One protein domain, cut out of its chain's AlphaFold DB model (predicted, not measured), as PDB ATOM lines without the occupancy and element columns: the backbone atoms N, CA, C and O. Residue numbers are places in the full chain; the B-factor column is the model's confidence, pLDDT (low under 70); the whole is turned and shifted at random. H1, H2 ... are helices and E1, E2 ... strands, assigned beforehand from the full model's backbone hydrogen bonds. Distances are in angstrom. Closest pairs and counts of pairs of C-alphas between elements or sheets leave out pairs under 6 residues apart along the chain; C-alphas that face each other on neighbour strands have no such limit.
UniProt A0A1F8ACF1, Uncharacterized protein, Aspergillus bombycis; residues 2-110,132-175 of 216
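AT A GLANCE: This is residues 2 to 110 and 132 to 175 of the 216 residues of an uncharacterized protein of Aspergillus bombycis (UniProt A0A1F8ACF1). With little regular structure, this is a small parallel sheet, E1 E2 E3, between H1 and H2 on one face and H3 on the other, with H4 and long loops beyond. The printed part has 153 residues, 58 in four named helices and three strands, mixed in class, ordered H1 E1 H2 E2 H3 E3 H4. It is compact, radius of gyration of the C-alphas 16.3 A, spanning 45 by 40 by 23 A.

HOW THE PARTS SIT: Start at E2, residues 57 to 62: E1, residues 19 to 22, is a parallel neighbour, N 22 and O 59 2.8 A apart; so is E3, residues 99 to 102, with N 62 and O 101 at 2.8 A. H1, residues 2 to 14, touches H2, residues 41 to 52, closest at C-alphas 2 and 42, 5.3 A. H3, residues 81 to 93, is on the opposite face of the sheet from H1 and H2, over E2, and its height over the sheet is 10.2 A. E1, H2, E2 and E2, H3, E3 are strand-helix-strand units, a helix linking parallel neighbours, with right-handed and left-handed crossovers. H4, residues 147 to 152, is not on the sheet; it has 1 of 2 O i to N i+4 pairs within hydrogen-bond range, H1, H2 and H3 every one.

IN THESE COORDINATES: Find C-alpha 2 at (-14.729, -0.681, 30.372); H1 runs 18.8 A. H4 ends at C-alpha 152, (-25.321, 5.240, 13.184).

THE WHOLE: Residues 111 to 131 are cut out, a 20.9 A gap. E1 to H2 and E2 to H3 are long links. Residues 132 to 159 are among those under pLDDT 70.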
ATOM      1  N   THR A   2     -13.810  -0.383  29.249       87.88
ATOM      2  CA  THR A   2     -14.729  -0.681  30.372       87.88
ATOM      3  C   THR A   2     -14.071  -0.685  31.755       87.88
ATOM      4  O   THR A   2     -14.428   0.134  32.593       87.88
ATOM      5  N   GLU A   3     -13.085  -1.558  31.991       91.69
ATOM      6  CA  GLU A   3     -12.473  -1.697  33.326       91.69
ATOM      7  C   GLU A   3     -11.706  -0.443  33.756       91.69
ATOM      8  O   GLU A   3     -11.758  -0.054  34.915       91.69
ATOM      9  N   GLY A   4     -11.074   0.251  32.804       91.88
ATOM     10  CA  GLY A   4     -10.417   1.529  33.080       91.88
ATOM     11  C   GLY A   4     -11.397   2.597  33.571       91.88
ATOM     12  O   GLY A   4     -11.109   3.281  34.542       91.88
ATOM     13  N   GLN A   5     -12.580   2.710  32.955       92.56
ATOM     14  CA  GLN A   5     -13.600   3.651  33.428       92.56
ATOM     15  C   GLN A   5     -14.172   3.250  34.791       92.56
ATOM     16  O   GLN A   5     -14.379   4.121  35.625       92.56
ATOM     17  N   LYS A   6     -14.383   1.954  35.057       93.06
ATOM     18  CA  LYS A   6     -14.817   1.493  36.388       93.06
ATOM     19  C   LYS A   6     -13.804   1.858  37.471       93.06
ATOM     20  O   LYS A   6     -14.194   2.415  38.488       93.06
ATOM     21  N   LEU A   7     -12.516   1.634  37.205       94.56
ATOM     22  CA  LEU A   7     -11.436   2.010  38.116       94.56
ATOM     23  C   LEU A   7     -11.437   3.518  38.411       94.56
ATOM     24  O   LEU A   7     -11.243   3.917  39.553       94.56
ATOM     25  N   LEU A   8     -11.688   4.355  37.399       93.81
ATOM     26  CA  LEU A   8     -11.802   5.804  37.591       93.81
ATOM     27  C   LEU A   8     -13.029   6.185  38.427       93.81
ATOM     28  O   LEU A   8     -12.920   7.051  39.286       93.81
ATOM     29  N   VAL A   9     -14.172   5.524  38.228       93.00
ATOM     30  CA  VAL A   9     -15.365   5.727  39.068       93.00
ATOM     31  C   VAL A   9     -15.082   5.348  40.521       93.00
ATOM     32  O   VAL A   9     -15.458   6.082  41.435       93.00
ATOM     33  N   ASP A  10     -14.384   4.237  40.743       92.88
ATOM     34  CA  ASP A  10     -14.012   3.787  42.083       92.88
ATOM     35  C   ASP A  10     -13.011   4.757  42.737       92.88
ATOM     36  O   ASP A  10     -13.146   5.074  43.919       92.88
ATOM     37  N   ALA A  11     -12.072   5.315  41.969       94.25
ATOM     38  CA  ALA A  11     -11.179   6.375  42.437       94.25
ATOM     39  C   ALA A  11     -11.947   7.661  42.795       94.25
ATOM     40  O   ALA A  11     -11.736   8.226  43.865       94.25
ATOM     41  N   CYS A  12     -12.900   8.088  41.958       93.81
ATOM     42  CA  CYS A  12     -13.780   9.220  42.259       93.81
ATOM     43  C   CYS A  12     -14.554   9.007  43.563       93.81
ATOM     44  O   CYS A  12     -14.709   9.939  44.348       93.81
ATOM     45  N   LYS A  13     -15.010   7.780  43.819       92.94
ATOM     46  CA  LYS A  13     -15.688   7.421  45.065       92.94
ATOM     47  C   LYS A  13     -14.770   7.538  46.280       92.94
ATOM     48  O   LYS A  13     -15.216   8.058  47.298       92.94
ATOM     49  N   LEU A  14     -13.524   7.074  46.185       93.75
ATOM     50  CA  LEU A  14     -12.543   7.180  47.274       93.75
ATOM     51  C   LEU A  14     -12.226   8.641  47.620       93.75
ATOM     52  O   LEU A  14     -12.152   8.992  48.792       93.75
ATOM     53  N   GLU A  15     -12.125   9.495  46.604       94.25
ATOM     54  CA  GLU A  15     -11.846  10.927  46.758       94.25
ATOM     55  C   GLU A  15     -13.095  11.769  47.081       94.25
ATOM     56  O   GLU A  15     -13.012  12.990  47.199       94.25
ATOM     57  N   ASN A  16     -14.270  11.148  47.234       92.38
ATOM     58  CA  ASN A  16     -15.554  11.836  47.429       92.38
ATOM     59  C   ASN A  16     -15.881  12.854  46.318       92.38
ATOM     60  O   ASN A  16     -16.483  13.902  46.566       92.38
ATOM     61  N   MET A  17     -15.494  12.552  45.078       91.31
ATOM     62  CA  MET A  17     -15.864  13.360  43.920       91.31
ATOM     63  C   MET A  17     -17.357  13.181  43.612       91.31
ATOM     64  O   MET A  17     -17.807  12.051  43.404       91.31
ATOM     65  N   PRO A  18     -18.137  14.273  43.531       89.12
ATOM     66  CA  PRO A  18     -19.588  14.181  43.402       89.12
ATOM     67  C   PRO A  18     -20.047  13.733  42.007       89.12
ATOM     68  O   PRO A  18     -21.102  13.115  41.890       89.12
ATOM     69  N   HIS A  19     -19.259  14.005  40.961       91.38
ATOM     70  CA  HIS A  19     -19.635  13.741  39.570       91.38
ATOM     71  C   HIS A  19     -18.521  13.032  38.808       91.38
ATOM     72  O   HIS A  19     -17.337  13.318  38.998       91.38
ATOM     73  N   TYR A  20     -18.918  12.159  37.886       94.06
ATOM     74  CA  TYR A  20     -18.031  11.526  36.919       94.06
ATOM     75  C   TYR A  20     -18.618  11.658  35.512       94.06
ATOM     76  O   TYR A  20     -19.731  11.194  35.248       94.06
ATOM     77  N   ILE A  21     -17.858  12.268  34.602       94.19
ATOM     78  CA  ILE A  21     -18.233  12.374  33.189       94.19
ATOM     79  C   ILE A  21     -17.714  11.133  32.466       94.19
ATOM     80  O   ILE A  21     -16.510  10.969  32.268       94.19
ATOM     81  N   ALA A  22     -18.630  10.255  32.069       91.56
ATOM     82  CA  ALA A  22     -18.299   9.066  31.302       91.56
ATOM     83  C   ALA A  22     -17.833   9.439  29.890       91.56
ATOM     84  O   ALA A  22     -18.280  10.428  29.305       91.56
ATOM     85  N   SER A  23     -16.953   8.609  29.320       87.00
ATOM     86  CA  SER A  23     -16.379   8.807  27.981       87.00
ATOM     87  C   SER A  23     -17.379   8.467  26.867       87.00
ATOM     88  O   SER A  23     -17.118   7.631  25.994       87.00
ATOM     89  N   ASP A  24     -18.523   9.140  26.882       82.81
ATOM     90  CA  ASP A  24     -19.666   8.855  26.040       82.81
ATOM     91  C   ASP A  24     -20.039  10.088  25.226       82.81
ATOM     92  O   ASP A  24     -20.908  10.839  25.635       82.81
ATOM     93  N   TYR A  25     -19.397  10.267  24.065       83.69
ATOM     94  CA  TYR A  25     -19.543  11.444  23.188       83.69
ATOM     95  C   TYR A  25     -20.217  11.118  21.853       83.69
ATOM     96  O   TYR A  25     -19.726  11.458  20.779       83.69
ATOM     97  N   CYS A  26     -21.301  10.352  21.887       79.31
ATOM     98  CA  CYS A  26     -21.936   9.823  20.680       79.31
ATOM     99  C   CYS A  26     -23.460   9.767  20.833       79.31
ATOM    100  O   CYS A  26     -24.038  10.370  21.728       79.31
ATOM    101  N   LEU A  27     -24.113   9.034  19.935       80.75
ATOM    102  CA  LEU A  27     -25.547   8.770  19.953       80.75
ATOM    103  C   LEU A  27     -25.997   7.958  21.183       80.75
ATOM    104  O   LEU A  27     -25.223   7.175  21.748       80.75
ATOM    105  N   ASP A  28     -27.276   8.119  21.528       82.19
ATOM    106  CA  ASP A  28     -27.916   7.487  22.678       82.19
ATOM    107  C   ASP A  28     -27.954   5.960  22.530       82.19
ATOM    108  O   ASP A  28     -28.443   5.407  21.537       82.19
ATOM    109  N   PHE A  29     -27.416   5.277  23.538       83.50
ATOM    110  CA  PHE A  29     -27.298   3.825  23.599       83.50
ATOM    111  C   PHE A  29     -28.281   3.181  24.589       83.50
ATOM    112  O   PHE A  29     -28.338   1.954  24.673       83.50
ATOM    113  N   THR A  30     -29.069   3.968  25.325       82.62
ATOM    114  CA  THR A  30     -29.959   3.470  26.389       82.62
ATOM    115  C   THR A  30     -31.057   2.545  25.860       82.62
ATOM    116  O   THR A  30     -31.414   1.570  26.516       82.62
ATOM    117  N   LYS A  31     -31.540   2.793  24.638       80.75
ATOM    118  CA  LYS A  31     -32.578   1.985  23.969       80.75
ATOM    119  C   LYS A  31     -32.046   0.709  23.310       80.75
ATOM    120  O   LYS A  31     -32.834  -0.091  22.806       80.75
ATOM    121  N   LEU A  32     -30.728   0.516  23.269       76.94
ATOM    122  CA  LEU A  32     -30.131  -0.664  22.652       76.94
ATOM    123  C   LEU A  32     -30.152  -1.852  23.612       76.94
ATOM    124  O   LEU A  32     -29.770  -1.736  24.778       76.94
ATOM    125  N   LYS A  33     -30.502  -3.036  23.107       78.00
ATOM    126  CA  LYS A  33     -30.256  -4.297  23.819       78.00
ATOM    127  C   LYS A  33     -28.761  -4.626  23.793       78.00
ATOM    128  O   LYS A  33     -28.045  -4.195  22.891       78.00
ATOM    129  N   TYR A  34     -28.284  -5.358  24.800       75.25
ATOM    130  CA  TYR A  34     -26.913  -5.886  24.768       75.25
ATOM    131  C   TYR A  34     -26.721  -6.754  23.518       75.25
ATOM    132  O   TYR A  34     -27.684  -7.369  23.050       75.25
ATOM    133  N   CYS A  35     -25.518  -6.751  22.943       75.56
ATOM    134  CA  CYS A  35     -25.162  -7.436  21.695       75.56
ATOM    135  C   CYS A  35     -25.853  -6.901  20.424       75.56
ATOM    136  O   CYS A  35     -25.516  -7.328  19.320       75.56
ATOM    137  N   GLN A  36     -26.790  -5.948  20.529       70.31
ATOM    138  CA  GLN A  36     -27.418  -5.314  19.362       70.31
ATOM    139  C   GLN A  36     -26.446  -4.374  18.639       70.31
ATOM    140  O   GLN A  36     -26.530  -4.215  17.421       70.31
ATOM    141  N   ASN A  37     -25.539  -3.754  19.398       70.56
ATOM    142  CA  ASN A  37     -24.391  -3.020  18.885       70.56
ATOM    143  C   ASN A  37     -23.197  -3.239  19.832       70.56
ATOM    144  O   ASN A  37     -23.050  -2.481  20.795       70.56
ATOM    145  N   PRO A  38     -22.339  -4.241  19.564       75.56
ATOM    146  CA  PRO A  38     -21.228  -4.602  20.447       75.56
ATOM    147  C   PRO A  38     -20.279  -3.442  20.774       75.56
ATOM    148  O   PRO A  38     -19.707  -3.389  21.858       75.56
ATOM    149  N   ALA A  39     -20.154  -2.458  19.876       74.38
ATOM    150  CA  ALA A  39     -19.332  -1.272  20.105       74.38
ATOM    151  C   ALA A  39     -19.867  -0.364  21.233       74.38
ATOM    152  O   ALA A  39     -19.114   0.429  21.795       74.38
ATOM    153  N   LYS A  40     -21.161  -0.465  21.566       78.69
ATOM    154  CA  LYS A  40     -21.836   0.323  22.611       78.69
ATOM    155  C   LYS A  40     -21.996  -0.419  23.937       78.69
ATOM    156  O   LYS A  40     -22.248   0.225  24.953       78.69
ATOM    157  N   ASP A  41     -21.817  -1.735  23.958       83.19
ATOM    158  CA  ASP A  41     -21.949  -2.544  25.174       83.19
ATOM    159  C   ASP A  41     -20.996  -2.110  26.312       83.19
ATOM    160  O   ASP A  41     -21.448  -2.046  27.458       83.19
ATOM    161  N   PRO A  42     -19.735  -1.696  26.050       87.69
ATOM    162  CA  PRO A  42     -18.867  -1.126  27.083       87.69
ATOM    163  C   PRO A  42     -19.480   0.062  27.838       87.69
ATOM    164  O   PRO A  42     -19.389   0.123  29.062       87.69
ATOM    165  N   MET A  43     -20.148   0.973  27.125       86.44
ATOM    166  CA  MET A  43     -20.759   2.183  27.698       86.44
ATOM    167  C   MET A  43     -21.924   1.808  28.624       86.44
ATOM    168  O   MET A  43     -22.100   2.382  29.695       86.44
ATOM    169  N   LYS A  44     -22.674   0.756  28.268       88.50
ATOM    170  CA  LYS A  44     -23.744   0.207  29.110       88.50
ATOM    171  C   LYS A  44     -23.216  -0.397  30.407       88.50
ATOM    172  O   LYS A  44     -23.822  -0.186  31.454       88.50
ATOM    173  N   HIS A  45     -22.087  -1.106  30.358       90.31
ATOM    174  CA  HIS A  45     -21.451  -1.635  31.564       90.31
ATOM    175  C   HIS A  45     -20.967  -0.522  32.500       90.31
ATOM    176  O   HIS A  45     -21.132  -0.640  33.711       90.31
ATOM    177  N   VAL A  46     -20.408   0.563  31.953       91.31
ATOM    178  CA  VAL A  46     -19.999   1.732  32.748       91.31
ATOM    179  C   VAL A  46     -21.216   2.426  33.363       91.31
ATOM    180  O   VAL A  46     -21.217   2.693  34.560       91.31
ATOM    181  N   LYS A  47     -22.286   2.638  32.585       90.88
ATOM    182  CA  LYS A  47     -23.546   3.205  33.088       90.88
ATOM    183  C   LYS A  47     -24.138   2.372  34.229       90.88
ATOM    184  O   LYS A  47     -24.512   2.932  35.250       90.88
ATOM    185  N   ALA A  48     -24.168   1.046  34.096       91.25
ATOM    186  CA  ALA A  48     -24.654   0.157  35.154       91.25
ATOM    187  C   ALA A  48     -23.792   0.231  36.432       91.25
ATOM    188  O   ALA A  48     -24.317   0.184  37.545       91.25
ATOM    189  N   HIS A  49     -22.470   0.383  36.286       91.62
ATOM    190  CA  HIS A  49     -21.559   0.585  37.421       91.62
ATOM    191  C   HIS A  49     -21.822   1.917  38.134       91.62
ATOM    192  O   HIS A  49     -21.845   1.966  39.362       91.62
ATOM    193  N   LEU A  50     -22.079   2.985  37.376       91.12
ATOM    194  CA  LEU A  50     -22.460   4.291  37.922       91.12
ATOM    195  C   LEU A  50     -23.812   4.235  38.644       91.12
ATOM    196  O   LEU A  50     -23.925   4.743  39.749       91.12
ATOM    197  N   GLU A  51     -24.814   3.549  38.090       89.25
ATOM    198  CA  GLU A  51     -26.128   3.377  38.735       89.25
ATOM    199  C   GLU A  51     -26.061   2.571  40.040       89.25
ATOM    200  O   GLU A  51     -26.871   2.773  40.945       89.25
ATOM    201  N   THR A  52     -25.083   1.673  40.157       88.81
ATOM    202  CA  THR A  52     -24.848   0.900  41.384       88.81
ATOM    203  C   THR A  52     -24.199   1.760  42.477       88.81
ATOM    204  O   THR A  52     -24.417   1.533  43.670       88.81
ATOM    205  N   ASN A  53     -23.420   2.774  42.098       84.50
ATOM    206  CA  ASN A  53     -22.707   3.648  43.021       84.50
ATOM    207  C   ASN A  53     -23.532   4.896  43.363       84.50
ATOM    208  O   ASN A  53     -23.578   5.858  42.611       84.50
ATOM    209  N   LYS A  54     -24.125   4.933  44.563       82.44
ATOM    210  CA  LYS A  54     -24.933   6.086  45.016       82.44
ATOM    211  C   LYS A  54     -24.123   7.337  45.377       82.44
ATOM    212  O   LYS A  54     -24.709   8.400  45.536       82.44
ATOM    213  N   SER A  55     -22.807   7.208  45.560       87.62
ATOM    214  CA  SER A  55     -21.944   8.314  45.994       87.62
ATOM    215  C   SER A  55     -21.461   9.198  44.846       87.62
ATOM    216  O   SER A  55     -21.200  10.372  45.071       87.62
ATOM    217  N   VAL A  56     -21.332   8.645  43.634       91.44
ATOM    218  CA  VAL A  56     -20.816   9.356  42.458       91.44
ATOM    219  C   VAL A  56     -21.919   9.433  41.417       91.44
ATOM    220  O   VAL A  56     -22.427   8.410  40.963       91.44
ATOM    221  N   GLN A  57     -22.280  10.644  41.016       91.75
ATOM    222  CA  GLN A  57     -23.307  10.865  40.009       91.75
ATOM    223  C   GLN A  57     -22.699  10.757  38.608       91.75
ATOM    224  O   GLN A  57     -21.742  11.451  38.258       91.75
ATOM    225  N   GLY A  58     -23.246   9.848  37.803       91.38
ATOM    226  CA  GLY A  58     -22.815   9.635  36.426       91.38
ATOM    227  C   GLY A  58     -23.391  10.678  35.474       91.38
ATOM    228  O   GLY A  58     -24.603  10.905  35.458       91.38
ATOM    229  N   VAL A  59     -22.530  11.263  34.647       93.19
ATOM    230  CA  VAL A  59     -22.901  12.215  33.598       93.19
ATOM    231  C   VAL A  59     -22.440  11.676  32.249       93.19
ATOM    232  O   VAL A  59     -21.283  11.290  32.086       93.19
ATOM    233  N   HIS A  60     -23.335  11.648  31.265       92.00
ATOM    234  CA  HIS A  60     -23.053  11.156  29.914       92.00
ATOM    235  C   HIS A  60     -23.387  12.249  28.897       92.00
ATOM    236  O   HIS A  60     -24.505  12.756  28.900       92.00
ATOM    237  N   VAL A  61     -22.449  12.605  28.016       91.06
ATOM    238  CA  VAL A  61     -22.577  13.776  27.128       91.06
ATOM    239  C   VAL A  61     -22.798  13.360  25.673       91.06
ATOM    240  O   VAL A  61     -21.872  13.207  24.883       91.06
ATOM    241  N   LEU A  62     -24.054  13.216  25.272       89.50
ATOM    242  CA  LEU A  62     -24.438  12.712  23.958       89.50
ATOM    243  C   LEU A  62     -24.549  13.837  22.922       89.50
ATOM    244  O   LEU A  62     -25.492  14.619  22.935       89.50
ATOM    245  N   ILE A  63     -23.608  13.880  21.981       83.12
ATOM    246  CA  ILE A  63     -23.497  14.962  20.980       83.12
ATOM    247  C   ILE A  63     -23.868  14.553  19.541       83.12
ATOM    248  O   ILE A  63     -23.727  15.334  18.597       83.12
ATOM    249  N   GLY A  64     -24.281  13.297  19.347       78.44
ATOM    250  CA  GLY A  64     -24.578  12.741  18.027       78.44
ATOM    251  C   GLY A  64     -23.327  12.321  17.254       78.44
ATOM    252  O   GLY A  64     -22.635  11.392  17.674       78.44
ATOM    253  N   THR A  65     -23.084  12.945  16.096       73.69
ATOM    254  CA  THR A  65     -21.937  12.640  15.224       73.69
ATOM    255  C   THR A  65     -20.985  13.829  15.111       73.69
ATOM    256  O   THR A  65     -21.416  14.980  15.131       73.69
ATOM    257  N   PHE A  66     -19.687  13.551  14.985       72.00
ATOM    258  CA  PHE A  66     -18.675  14.583  14.763       72.00
ATOM    259  C   PHE A  66     -18.530  14.886  13.272       72.00
ATOM    260  O   PHE A  66     -18.223  13.982  12.491       72.00
ATOM    261  N   THR A  67     -18.704  16.148  12.877       66.25
ATOM    262  CA  THR A  67     -18.614  16.580  11.468       66.25
ATOM    263  C   THR A  67     -17.265  16.202  10.845       66.25
ATOM    264  O   THR A  67     -17.191  15.733   9.716       66.25
ATOM    265  N   GLU A  68     -16.179  16.352  11.598       63.91
ATOM    266  CA  GLU A  68     -14.805  16.141  11.142       63.91
ATOM    267  C   GLU A  68     -14.469  14.658  10.947       63.91
ATOM    268  O   GLU A  68     -13.580  14.326  10.164       63.91
ATOM    269  N   THR A  69     -15.194  13.759  11.622       60.53
ATOM    270  CA  THR A  69     -15.017  12.302  11.477       60.53
ATOM    271  C   THR A  69     -15.698  11.776  10.214       60.53
ATOM    272  O   THR A  69     -15.327  10.733   9.679       60.53
ATOM    273  N   PHE A  70     -16.683  12.509   9.700       54.97
ATOM    274  CA  PHE A  70     -17.519  12.075   8.598       54.97
ATOM    275  C   PHE A  70     -17.567  13.145   7.514       54.97
ATOM    276  O   PHE A  70     -18.470  13.970   7.437       54.97
ATOM    277  N   TRP A  71     -16.615  13.058   6.592       48.78
ATOM    278  CA  TRP A  71     -16.576  13.874   5.376       48.78
ATOM    279  C   TRP A  71     -17.644  13.478   4.339       48.78
ATOM    280  O   TRP A  71     -17.597  13.907   3.186       48.78
ATOM    281  N   SER A  72     -18.606  12.633   4.715       44.12
ATOM    282  CA  SER A  72     -19.661  12.180   3.821       44.12
ATOM    283  C   SER A  72     -20.860  13.121   3.938       44.12
ATOM    284  O   SER A  72     -21.339  13.422   5.028       44.12
ATOM    285  N   GLY A  73     -21.372  13.604   2.803       42.75
ATOM    286  CA  GLY A  73     -22.531  14.509   2.734       42.75
ATOM    287  C   GLY A  73     -23.866  13.887   3.171       42.75
ATOM    288  O   GLY A  73     -24.918  14.357   2.749       42.75
ATOM    289  N   TYR A  74     -23.825  12.814   3.963       47.69
ATOM    290  CA  TYR A  74     -24.962  11.983   4.350       47.69
ATOM    291  C   TYR A  74     -25.314  12.083   5.834       47.69
ATOM    292  O   TYR A  74     -26.206  11.362   6.273       47.69
ATOM    293  N   LEU A  75     -24.644  12.934   6.617       51.75
ATOM    294  CA  LEU A  75     -24.955  13.087   8.038       51.75
ATOM    295  C   LEU A  75     -25.873  14.270   8.322       51.75
ATOM    296  O   LEU A  75     -25.675  15.375   7.829       51.75
ATOM    297  N   TRP A  76     -26.904  13.977   9.115       55.22
ATOM    298  CA  TRP A  76     -28.081  14.821   9.329       55.22
ATOM    299  C   TRP A  76     -27.970  15.669  10.605       55.22
ATOM    300  O   TRP A  76     -28.694  16.649  10.765       55.22
ATOM    301  N   THR A  77     -27.093  15.277  11.535       61.78
ATOM    302  CA  THR A  77     -26.927  15.907  12.852       61.78
ATOM    303  C   THR A  77     -25.466  15.857  13.265       61.78
ATOM    304  O   THR A  77     -24.959  14.803  13.658       61.78
ATOM    305  N   SER A  78     -24.772  16.985  13.159       67.75
ATOM    306  CA  SER A  78     -23.331  17.020  13.376       67.75
ATOM    307  C   SER A  78     -22.923  18.145  14.317       67.75
ATOM    308  O   SER A  78     -23.483  19.241  14.302       67.75
ATOM    309  N   THR A  79     -21.933  17.854  15.150       74.56
ATOM    310  CA  THR A  79     -21.311  18.808  16.067       74.56
ATOM    311  C   THR A  79     -19.818  18.827  15.772       74.56
ATOM    312  O   THR A  79     -19.232  17.783  15.491       74.56
ATOM    313  N   ILE A  80     -19.204  20.006  15.781       80.69
ATOM    314  CA  ILE A  80     -17.749  20.119  15.647       80.69
ATOM    315  C   ILE A  80     -17.059  19.840  16.985       80.69
ATOM    316  O   ILE A  80     -17.637  20.087  18.048       80.69
ATOM    317  N   TYR A  81     -15.801  19.401  16.950       81.69
ATOM    318  CA  TYR A  81     -15.031  19.118  18.168       81.69
ATOM    319  C   TYR A  81     -14.948  20.322  19.111       81.69
ATOM    320  O   TYR A  81     -15.085  20.150  20.321       81.69
ATOM    321  N   GLY A  82     -14.765  21.533  18.570       80.94
ATOM    322  CA  GLY A  82     -14.677  22.762  19.367       80.94
ATOM    323  C   GLY A  82     -15.938  23.014  20.198       80.94
ATOM    324  O   GLY A  82     -15.869  23.117  21.418       80.94
ATOM    325  N   THR A  83     -17.107  22.993  19.555       85.50
ATOM    326  CA  THR A  83     -18.402  23.145  20.236       85.50
ATOM    327  C   THR A  83     -18.660  22.021  21.241       85.50
ATOM    328  O   THR A  83     -19.175  22.273  22.327       85.50
ATOM    329  N   THR A  84     -18.286  20.776  20.928       87.38
ATOM    330  CA  THR A  84     -18.380  19.678  21.899       87.38
ATOM    331  C   THR A  84     -17.524  19.940  23.131       87.38
ATOM    332  O   THR A  84     -18.005  19.742  24.243       87.38
ATOM    333  N   ALA A  85     -16.279  20.385  22.957       88.88
ATOM    334  CA  ALA A  85     -15.390  20.678  24.075       88.88
ATOM    335  C   ALA A  85     -15.957  21.789  24.970       88.88
ATOM    336  O   ALA A  85     -15.902  21.667  26.190       88.88
ATOM    337  N   GLU A  86     -16.571  22.819  24.381       90.38
ATOM    338  CA  GLU A  86     -17.258  23.880  25.124       90.38
ATOM    339  C   GLU A  86     -18.445  23.349  25.938       90.38
ATOM    340  O   GLU A  86     -18.563  23.669  27.120       90.38
ATOM    341  N   TYR A  87     -19.287  22.486  25.357       90.69
ATOM    342  CA  TYR A  87     -20.380  21.844  26.096       90.69
ATOM    343  C   TYR A  87     -19.871  20.957  27.231       90.69
ATOM    344  O   TYR A  87     -20.391  21.022  28.340       90.69
ATOM    345  N   VAL A  88     -18.839  20.149  26.982       92.06
ATOM    346  CA  VAL A  88     -18.250  19.279  28.009       92.06
ATOM    347  C   VAL A  88     -17.634  20.106  29.136       92.06
ATOM    348  O   VAL A  88     -17.814  19.762  30.300       92.06
ATOM    349  N   ALA A  89     -16.961  21.213  28.817       92.94
ATOM    350  CA  ALA A  89     -16.421  22.127  29.817       92.94
ATOM    351  C   ALA A  89     -17.533  22.788  30.643       92.94
ATOM    352  O   ALA A  89     -17.427  22.856  31.864       92.94
ATOM    353  N   ALA A  90     -18.619  23.225  30.000       93.19
ATOM    354  CA  ALA A  90     -19.770  23.795  30.693       93.19
ATOM    355  C   ALA A  90     -20.432  22.777  31.636       93.19
ATOM    356  O   ALA A  90     -20.710  23.105  32.786       93.19
ATOM    357  N   VAL A  91     -20.601  21.532  31.181       92.94
ATOM    358  CA  VAL A  91     -21.106  20.417  31.995       92.94
ATOM    359  C   VAL A  91     -20.164  20.110  33.160       92.94
ATOM    360  O   VAL A  91     -20.623  19.918  34.275       92.94
ATOM    361  N   ALA A  92     -18.847  20.107  32.950       91.94
ATOM    362  CA  ALA A  92     -17.883  19.835  34.018       91.94
ATOM    363  C   ALA A  92     -17.887  20.891  35.135       91.94
ATOM    364  O   ALA A  92     -17.535  20.582  36.273       91.94
ATOM    365  N   LEU A  93     -18.277  22.129  34.821       92.25
ATOM    366  CA  LEU A  93     -18.413  23.209  35.798       92.25
ATOM    367  C   LEU A  93     -19.766  23.193  36.526       92.25
ATOM    368  O   LEU A  93     -19.898  23.813  37.585       92.25
ATOM    369  N   ASP A  94     -20.764  22.501  35.981       92.19
ATOM    370  CA  ASP A  94     -22.104  22.416  36.547       92.19
ATOM    371  C   ASP A  94     -22.159  21.364  37.662       92.19
ATOM    372  O   ASP A  94     -21.983  20.170  37.441       92.19
ATOM    373  N   ARG A  95     -22.414  21.813  38.893       89.62
ATOM    374  CA  ARG A  95     -22.477  20.936  40.072       89.62
ATOM    375  C   ARG A  95     -23.811  20.211  40.236       89.62
ATOM    376  O   ARG A  95     -23.932  19.424  41.163       89.62
ATOM    377  N   ASN A  96     -24.814  20.520  39.420       90.38
ATOM    378  CA  ASN A  96     -26.147  19.926  39.527       90.38
ATOM    379  C   ASN A  96     -26.469  19.019  38.336       90.38
ATOM    380  O   ASN A  96     -27.587  18.508  38.229       90.38
ATOM    381  N   VAL A  97     -25.522  18.850  37.410       91.31
ATOM    382  CA  VAL A  97     -25.737  18.064  36.204       91.31
ATOM    383  C   VAL A  97     -25.665  16.576  36.522       91.31
ATOM    384  O   VAL A  97     -24.686  16.068  37.064       91.31
ATOM    385  N   ILE A  98     -26.726  15.855  36.171       90.69
ATOM    386  CA  ILE A  98     -26.850  14.423  36.440       90.69
ATOM    387  C   ILE A  98     -27.448  13.747  35.214       90.69
ATOM    388  O   ILE A  98     -28.360  14.275  34.573       90.69
ATOM    389  N   GLY A  99     -26.960  12.549  34.904       90.12
ATOM    390  CA  GLY A  99     -27.540  11.688  33.887       90.12
ATOM    391  C   GLY A  99     -27.114  12.052  32.467       90.12
ATOM    392  O   GLY A  99     -25.994  12.496  32.218       90.12
ATOM    393  N   MET A 100     -28.007  11.795  31.514       90.19
ATOM    394  CA  MET A 100     -27.727  11.969  30.090       90.19
ATOM    395  C   MET A 100     -27.971  13.429  29.694       90.19
ATOM    396  O   MET A 100     -29.061  13.939  29.930       90.19
ATOM    397  N   GLN A 101     -26.972  14.074  29.096       90.88
ATOM    398  CA  GLN A 101     -27.091  15.399  28.495       90.88
ATOM    399  C   GLN A 101     -27.010  15.267  26.978       90.88
ATOM    400  O   GLN A 101     -26.026  14.732  26.459       90.88
ATOM    401  N   HIS A 102     -28.018  15.750  26.260       89.12
ATOM    402  CA  HIS A 102     -28.086  15.653  24.804       89.12
ATOM    403  C   HIS A 102     -27.830  17.019  24.175       89.12
ATOM    404  O   HIS A 102     -28.677  17.905  24.233       89.12
ATOM    405  N   PHE A 103     -26.686  17.183  23.516       87.25
ATOM    406  CA  PHE A 103     -26.361  18.410  22.792       87.25
ATOM    407  C   PHE A 103     -26.323  18.173  21.295       87.25
ATOM    408  O   PHE A 103     -26.059  17.068  20.814       87.25
ATOM    409  N   LEU A 104     -26.555  19.238  20.540       83.31
ATOM    410  CA  LEU A 104     -26.399  19.195  19.100       83.31
ATOM    411  C   LEU A 104     -25.879  20.510  18.546       83.31
ATOM    412  O   LEU A 104     -26.410  21.569  18.863       83.31
ATOM    413  N   GLY A 105     -24.870  20.426  17.684       73.94
ATOM    414  CA  GLY A 105     -24.318  21.590  17.014       73.94
ATOM    415  C   GLY A 105     -25.247  22.154  15.941       73.94
ATOM    416  O   GLY A 105     -25.724  23.282  16.036       73.94
ATOM    417  N   ASP A 106     -25.495  21.348  14.911       67.88
ATOM    418  CA  ASP A 106     -26.284  21.738  13.747       67.88
ATOM    419  C   ASP A 106     -27.227  20.608  13.290       67.88
ATOM    420  O   ASP A 106     -26.916  19.413  13.390       67.88
ATOM    421  N   ARG A 107     -28.388  21.006  12.764       62.47
ATOM    422  CA  ARG A 107     -29.348  20.165  12.040       62.47
ATOM    423  C   ARG A 107     -29.444  20.696  10.619       62.47
ATOM    424  O   ARG A 107     -30.301  21.520  10.313       62.47
ATOM    425  N   SER A 108     -28.593  20.195   9.735       52.97
ATOM    426  CA  SER A 108     -28.753  20.477   8.311       52.97
ATOM    427  C   SER A 108     -29.708  19.447   7.690       52.97
ATOM    428  O   SER A 108     -29.430  18.247   7.772       52.97
ATOM    429  N   PRO A 109     -30.823  19.856   7.050       43.44
ATOM    430  CA  PRO A 109     -31.578  18.944   6.196       43.44
ATOM    431  C   PRO A 109     -30.679  18.482   5.042       43.44
ATOM    432  O   PRO A 109     -29.823  19.250   4.590       43.44
ATOM    433  N   ILE A 110     -30.873  17.256   4.533       41.38
ATOM    434  CA  ILE A 110     -30.213  16.824   3.292       41.38
ATOM    435  C   ILE A 110     -30.632  17.795   2.191       41.38
ATOM    436  O   ILE A 110     -31.686  17.661   1.577       41.38
ATOM    437  N   THR A 132     -27.222  -2.706   5.803       33.41
ATOM    438  CA  THR A 132     -28.241  -3.748   6.059       33.41
ATOM    439  C   THR A 132     -27.668  -5.066   6.559       33.41
ATOM    440  O   THR A 132     -28.410  -5.843   7.158       33.41
ATOM    441  N   THR A 133     -26.369  -5.332   6.372       36.53
ATOM    442  CA  THR A 133     -25.761  -6.536   6.946       36.53
ATOM    443  C   THR A 133     -25.633  -6.310   8.448       36.53
ATOM    444  O   THR A 133     -24.928  -5.388   8.866       36.53
ATOM    445  N   PRO A 134     -26.319  -7.095   9.291       39.84
ATOM    446  CA  PRO A 134     -26.162  -6.948  10.720       39.84
ATOM    447  C   PRO A 134     -24.694  -7.240  11.048       39.84
ATOM    448  O   PRO A 134     -24.167  -8.294  10.684       39.84
ATOM    449  N   CYS A 135     -24.031  -6.321  11.760       41.97
ATOM    450  CA  CYS A 135     -22.637  -6.462  12.207       41.97
ATOM    451  C   CYS A 135     -22.449  -7.675  13.173       41.97
ATOM    452  O   CYS A 135     -21.402  -7.831  13.788       41.97
ATOM    453  N   THR A 136     -23.462  -8.547  13.298       40.91
ATOM    454  CA  THR A 136     -23.522  -9.781  14.086       40.91
ATOM    455  C   THR A 136     -23.029 -11.030  13.345       40.91
ATOM    456  O   THR A 136     -22.758 -12.025  14.005       40.91
ATOM    457  N   GLN A 137     -22.910 -11.026  12.008       36.41
ATOM    458  CA  GLN A 137     -22.611 -12.258  11.247       36.41
ATOM    459  C   GLN A 137     -21.124 -12.498  10.935       36.41
ATOM    460  O   GLN A 137     -20.766 -13.600  10.529       36.41
ATOM    461  N   HIS A 138     -20.230 -11.531  11.173       36.66
ATOM    462  CA  HIS A 138     -18.795 -11.728  10.943       36.66
ATOM    463  C   HIS A 138     -17.923 -11.127  12.057       36.66
ATOM    464  O   HIS A 138     -17.521  -9.967  11.960       36.66
ATOM    465  N   PRO A 139     -17.510 -11.926  13.062       38.38
ATOM    466  CA  PRO A 139     -16.560 -11.490  14.093       38.38
ATOM    467  C   PRO A 139     -15.144 -11.176  13.561       38.38
ATOM    468  O   PRO A 139     -14.281 -10.766  14.327       38.38
ATOM    469  N   ARG A 140     -14.891 -11.340  12.252       34.12
ATOM    470  CA  ARG A 140     -13.606 -11.052  11.585       34.12
ATOM    471  C   ARG A 140     -13.605  -9.793  10.701       34.12
ATOM    472  O   ARG A 140     -12.605  -9.532  10.048       34.12
ATOM    473  N   MET A 141     -14.690  -9.012  10.666       35.88
ATOM    474  CA  MET A 141     -14.779  -7.775   9.870       35.88
ATOM    475  C   MET A 141     -15.186  -6.560  10.712       35.88
ATOM    476  O   MET A 141     -16.070  -5.794  10.339       35.88
ATOM    477  N   ILE A 142     -14.513  -6.336  11.841       44.88
ATOM    478  CA  ILE A 142     -14.409  -4.971  12.369       44.88
ATOM    479  C   ILE A 142     -13.234  -4.338  11.630       44.88
ATOM    480  O   ILE A 142     -12.128  -4.251  12.151       44.88
ATOM    481  N   ASP A 143     -13.451  -3.967  10.369       44.19
ATOM    482  CA  ASP A 143     -12.556  -3.006   9.738       44.19
ATOM    483  C   ASP A 143     -12.718  -1.694  10.528       44.19
ATOM    484  O   ASP A 143     -13.841  -1.175  10.589       44.19
ATOM    485  N   PRO A 144     -11.654  -1.150  11.153       47.97
ATOM    486  CA  PRO A 144     -11.724   0.114  11.887       47.97
ATOM    487  C   PRO A 144     -12.337   1.244  11.050       47.97
ATOM    488  O   PRO A 144     -12.918   2.179  11.597       47.97
ATOM    489  N   ARG A 145     -12.268   1.127   9.718       41.25
ATOM    490  CA  ARG A 145     -12.824   2.079   8.755       41.25
ATOM    491  C   ARG A 145     -14.359   2.113   8.722       41.25
ATOM    492  O   ARG A 145     -14.910   3.128   8.318       41.25
ATOM    493  N   ASN A 146     -15.057   1.063   9.171       47.44
ATOM    494  CA  ASN A 146     -16.523   0.942   9.065       47.44
ATOM    495  C   ASN A 146     -17.275   0.944  10.407       47.44
ATOM    496  O   ASN A 146     -18.509   0.921  10.418       47.44
ATOM    497  N   ILE A 147     -16.572   1.012  11.543       53.53
ATOM    498  CA  ILE A 147     -17.201   0.985  12.876       53.53
ATOM    499  C   ILE A 147     -18.215   2.127  13.066       53.53
ATOM    500  O   ILE A 147     -19.272   1.955  13.674       53.53
ATOM    501  N   PHE A 148     -17.927   3.271  12.450       52.09
ATOM    502  CA  PHE A 148     -18.736   4.480  12.486       52.09
ATOM    503  C   PHE A 148     -20.063   4.357  11.719       52.09
ATOM    504  O   PHE A 148     -21.069   4.918  12.151       52.09
ATOM    505  N   ALA A 149     -20.106   3.561  10.644       50.59
ATOM    506  CA  ALA A 149     -21.344   3.266   9.921       50.59
ATOM    507  C   ALA A 149     -22.254   2.318  10.724       50.59
ATOM    508  O   ALA A 149     -23.446   2.590  10.852       50.59
ATOM    509  N   CYS A 150     -21.697   1.268  11.354       46.91
ATOM    510  CA  CYS A 150     -22.454   0.370  12.249       46.91
ATOM    511  C   CYS A 150     -23.066   1.134  13.444       46.91
ATOM    512  O   CYS A 150     -24.167   0.807  13.893       46.91
ATOM    513  N   LEU A 151     -22.383   2.167  13.958       52.22
ATOM    514  CA  LEU A 151     -22.849   2.972  15.093       52.22
ATOM    515  C   LEU A 151     -24.118   3.779  14.776       52.22
ATOM    516  O   LEU A 151     -25.005   3.854  15.630       52.22
ATOM    517  N   ALA A 152     -24.242   4.322  13.563       52.09
ATOM    518  CA  ALA A 152     -25.321   5.240  13.184       52.09
ATOM    519  C   ALA A 152     -26.674   4.561  12.879       52.09
ATOM    520  O   ALA A 152     -27.710   5.213  12.936       52.09
ATOM    521  N   ILE A 153     -26.704   3.254  12.586       46.78
ATOM    522  CA  ILE A 153     -27.894   2.589  12.006       46.78
ATOM    523  C   ILE A 153     -29.031   2.365  13.016       46.78
ATOM    524  O   ILE A 153     -30.180   2.177  12.622       46.78
ATOM    525  N   LYS A 154     -28.749   2.361  14.326       47.91
ATOM    526  CA  LYS A 154     -29.766   2.048  15.357       47.91
ATOM    527  C   LYS A 154     -29.745   2.950  16.582       47.91
ATOM    528  O   LYS A 154     -30.570   2.775  17.475       47.91
ATOM    529  N   THR A 155     -28.824   3.901  16.648       51.44
ATOM    530  CA  THR A 155     -28.744   4.850  17.761       51.44
ATOM    531  C   THR A 155     -29.339   6.176  17.319       51.44
ATOM    532  O   THR A 155     -29.246   6.555  16.157       51.44
ATOM    533  N   HIS A 156     -30.073   6.819  18.216       57.72
ATOM    534  CA  HIS A 156     -30.827   8.030  17.905       57.72
ATOM    535  C   HIS A 156     -30.301   9.142  18.800       57.72
ATOM    536  O   HIS A 156     -29.924   8.891  19.942       57.72
ATOM    537  N   LEU A 157     -30.284  10.370  18.299       62.53
ATOM    538  CA  LEU A 157     -30.229  11.523  19.184       62.53
ATOM    539  C   LEU A 157     -31.664  11.810  19.642       62.53
ATOM    540  O   LEU A 157     -32.592  11.707  18.833       62.53
ATOM    541  N   MET A 158     -31.870  12.101  20.928       61.81
ATOM    542  CA  MET A 158     -33.203  12.456  21.418       61.81
ATOM    543  C   MET A 158     -33.734  13.709  20.703       61.81
ATOM    544  O   MET A 158     -32.976  14.528  20.177       61.81
ATOM    545  N   LYS A 159     -35.068  13.809  20.619       61.44
ATOM    546  CA  LYS A 159     -35.737  14.973  20.022       61.44
ATOM    547  C   LYS A 159     -35.537  16.210  20.894       61.44
ATOM    548  O   LYS A 159     -35.264  17.279  20.343       61.44
ATOM    549  N   ASP A 160     -35.612  16.001  22.205       73.19
ATOM    550  CA  ASP A 160     -35.378  17.002  23.237       73.19
ATOM    551  C   ASP A 160     -33.870  17.166  23.431       73.19
ATOM    552  O   ASP A 160     -33.146  16.185  23.611       73.19
ATOM    553  N   LEU A 161     -33.404  18.405  23.297       83.31
ATOM    554  CA  LEU A 161     -31.998  18.779  23.390       83.31
ATOM    555  C   LEU A 161     -31.799  19.702  24.585       83.31
ATOM    556  O   LEU A 161     -32.614  20.587  24.835       83.31
ATOM    557  N   ASP A 162     -30.661  19.556  25.245       86.06
ATOM    558  CA  ASP A 162     -30.251  20.313  26.424       86.06
ATOM    559  C   ASP A 162     -29.458  21.581  26.085       86.06
ATOM    560  O   ASP A 162     -28.935  22.247  26.975       86.06
ATOM    561  N   ASN A 163     -29.375  21.957  24.804       85.06
ATOM    562  CA  ASN A 163     -28.656  23.149  24.344       85.06
ATOM    563  C   ASN A 163     -29.028  24.422  25.128       85.06
ATOM    564  O   ASN A 163     -28.174  25.275  25.349       85.06
ATOM    565  N   PHE A 164     -30.289  24.544  25.555       88.00
ATOM    566  CA  PHE A 164     -30.789  25.705  26.292       88.00
ATOM    567  C   PHE A 164     -30.212  25.832  27.711       88.00
ATOM    568  O   PHE A 164     -30.238  26.928  28.264       88.00
ATOM    569  N   LYS A 165     -29.692  24.745  28.304       88.69
ATOM    570  CA  LYS A 165     -29.091  24.768  29.650       88.69
ATOM    571  C   LYS A 165     -27.797  25.578  29.692       88.69
ATOM    572  O   LYS A 165     -27.454  26.127  30.734       88.69
ATOM    573  N   TYR A 166     -27.104  25.678  28.556       90.62
ATOM    574  CA  TYR A 166     -25.809  26.346  28.443       90.62
ATOM    575  C   TYR A 166     -25.838  27.396  27.322       90.62
ATOM    576  O   TYR A 166     -25.195  27.211  26.286       90.62
ATOM    577  N   PRO A 167     -26.578  28.510  27.503       87.94
ATOM    578  CA  PRO A 167     -26.749  29.540  26.474       87.94
ATOM    579  C   PRO A 167     -25.444  30.269  26.107       87.94
ATOM    580  O   PRO A 167     -25.375  30.937  25.076       87.94
ATOM    581  N   GLN A 168     -24.407  30.154  26.940       85.88
ATOM    582  CA  GLN A 168     -23.077  30.695  26.677       85.88
ATOM    583  C   GLN A 168     -22.339  29.961  25.553       85.88
ATOM    584  O   GLN A 168     -21.488  30.562  24.897       85.88
ATOM    585  N   VAL A 169     -22.654  28.683  25.322       86.44
ATOM    586  CA  VAL A 169     -22.060  27.900  24.237       86.44
ATOM    587  C   VAL A 169     -22.822  28.236  22.964       86.44
ATOM    588  O   VAL A 169     -24.030  28.020  22.887       86.44
ATOM    589  N   LYS A 170     -22.124  28.779  21.964       83.69
ATOM    590  CA  LYS A 170     -22.707  29.125  20.663       83.69
ATOM    591  C   LYS A 170     -22.293  28.074  19.641       83.69
ATOM    592  O   LYS A 170     -21.156  28.112  19.170       83.69
ATOM    593  N   PRO A 171     -23.184  27.138  19.277       76.88
ATOM    594  CA  PRO A 171     -22.827  26.107  18.328       76.88
ATOM    595  C   PRO A 171     -22.433  26.680  16.978       76.88
ATOM    596  O   PRO A 171     -23.143  27.512  16.413       76.88
ATOM    597  N   ILE A 172     -21.324  26.191  16.432       70.56
ATOM    598  CA  ILE A 172     -20.935  26.545  15.071       70.56
ATOM    599  C   ILE A 172     -21.762  25.699  14.103       70.56
ATOM    600  O   ILE A 172     -21.696  24.469  14.115       70.56
ATOM    601  N   HIS A 173     -22.535  26.366  13.249       63.94
ATOM    602  CA  HIS A 173     -23.266  25.712  12.168       63.94
ATOM    603  C   HIS A 173     -22.317  25.284  11.042       63.94
ATOM    604  O   HIS A 173     -21.346  25.973  10.719       63.94
ATOM    605  N   VAL A 174     -22.620  24.159  10.393       56.31
ATOM    606  CA  VAL A 174     -21.819  23.556   9.315       56.31
ATOM    607  C   VAL A 174     -21.642  24.526   8.142       56.31
ATOM    608  O   VAL A 174     -20.613  24.503   7.465       56.31
ATOM    609  N   GLN A 175     -22.597  25.437   7.925       50.56
ATOM    610  CA  GLN A 175     -22.466  26.516   6.940       50.56
ATOM    611  C   GLN A 175     -21.340  27.508   7.282       50.56
ATOM    612  O   GLN A 175     -20.601  27.910   6.385       50.56
TER     613      GLN A 175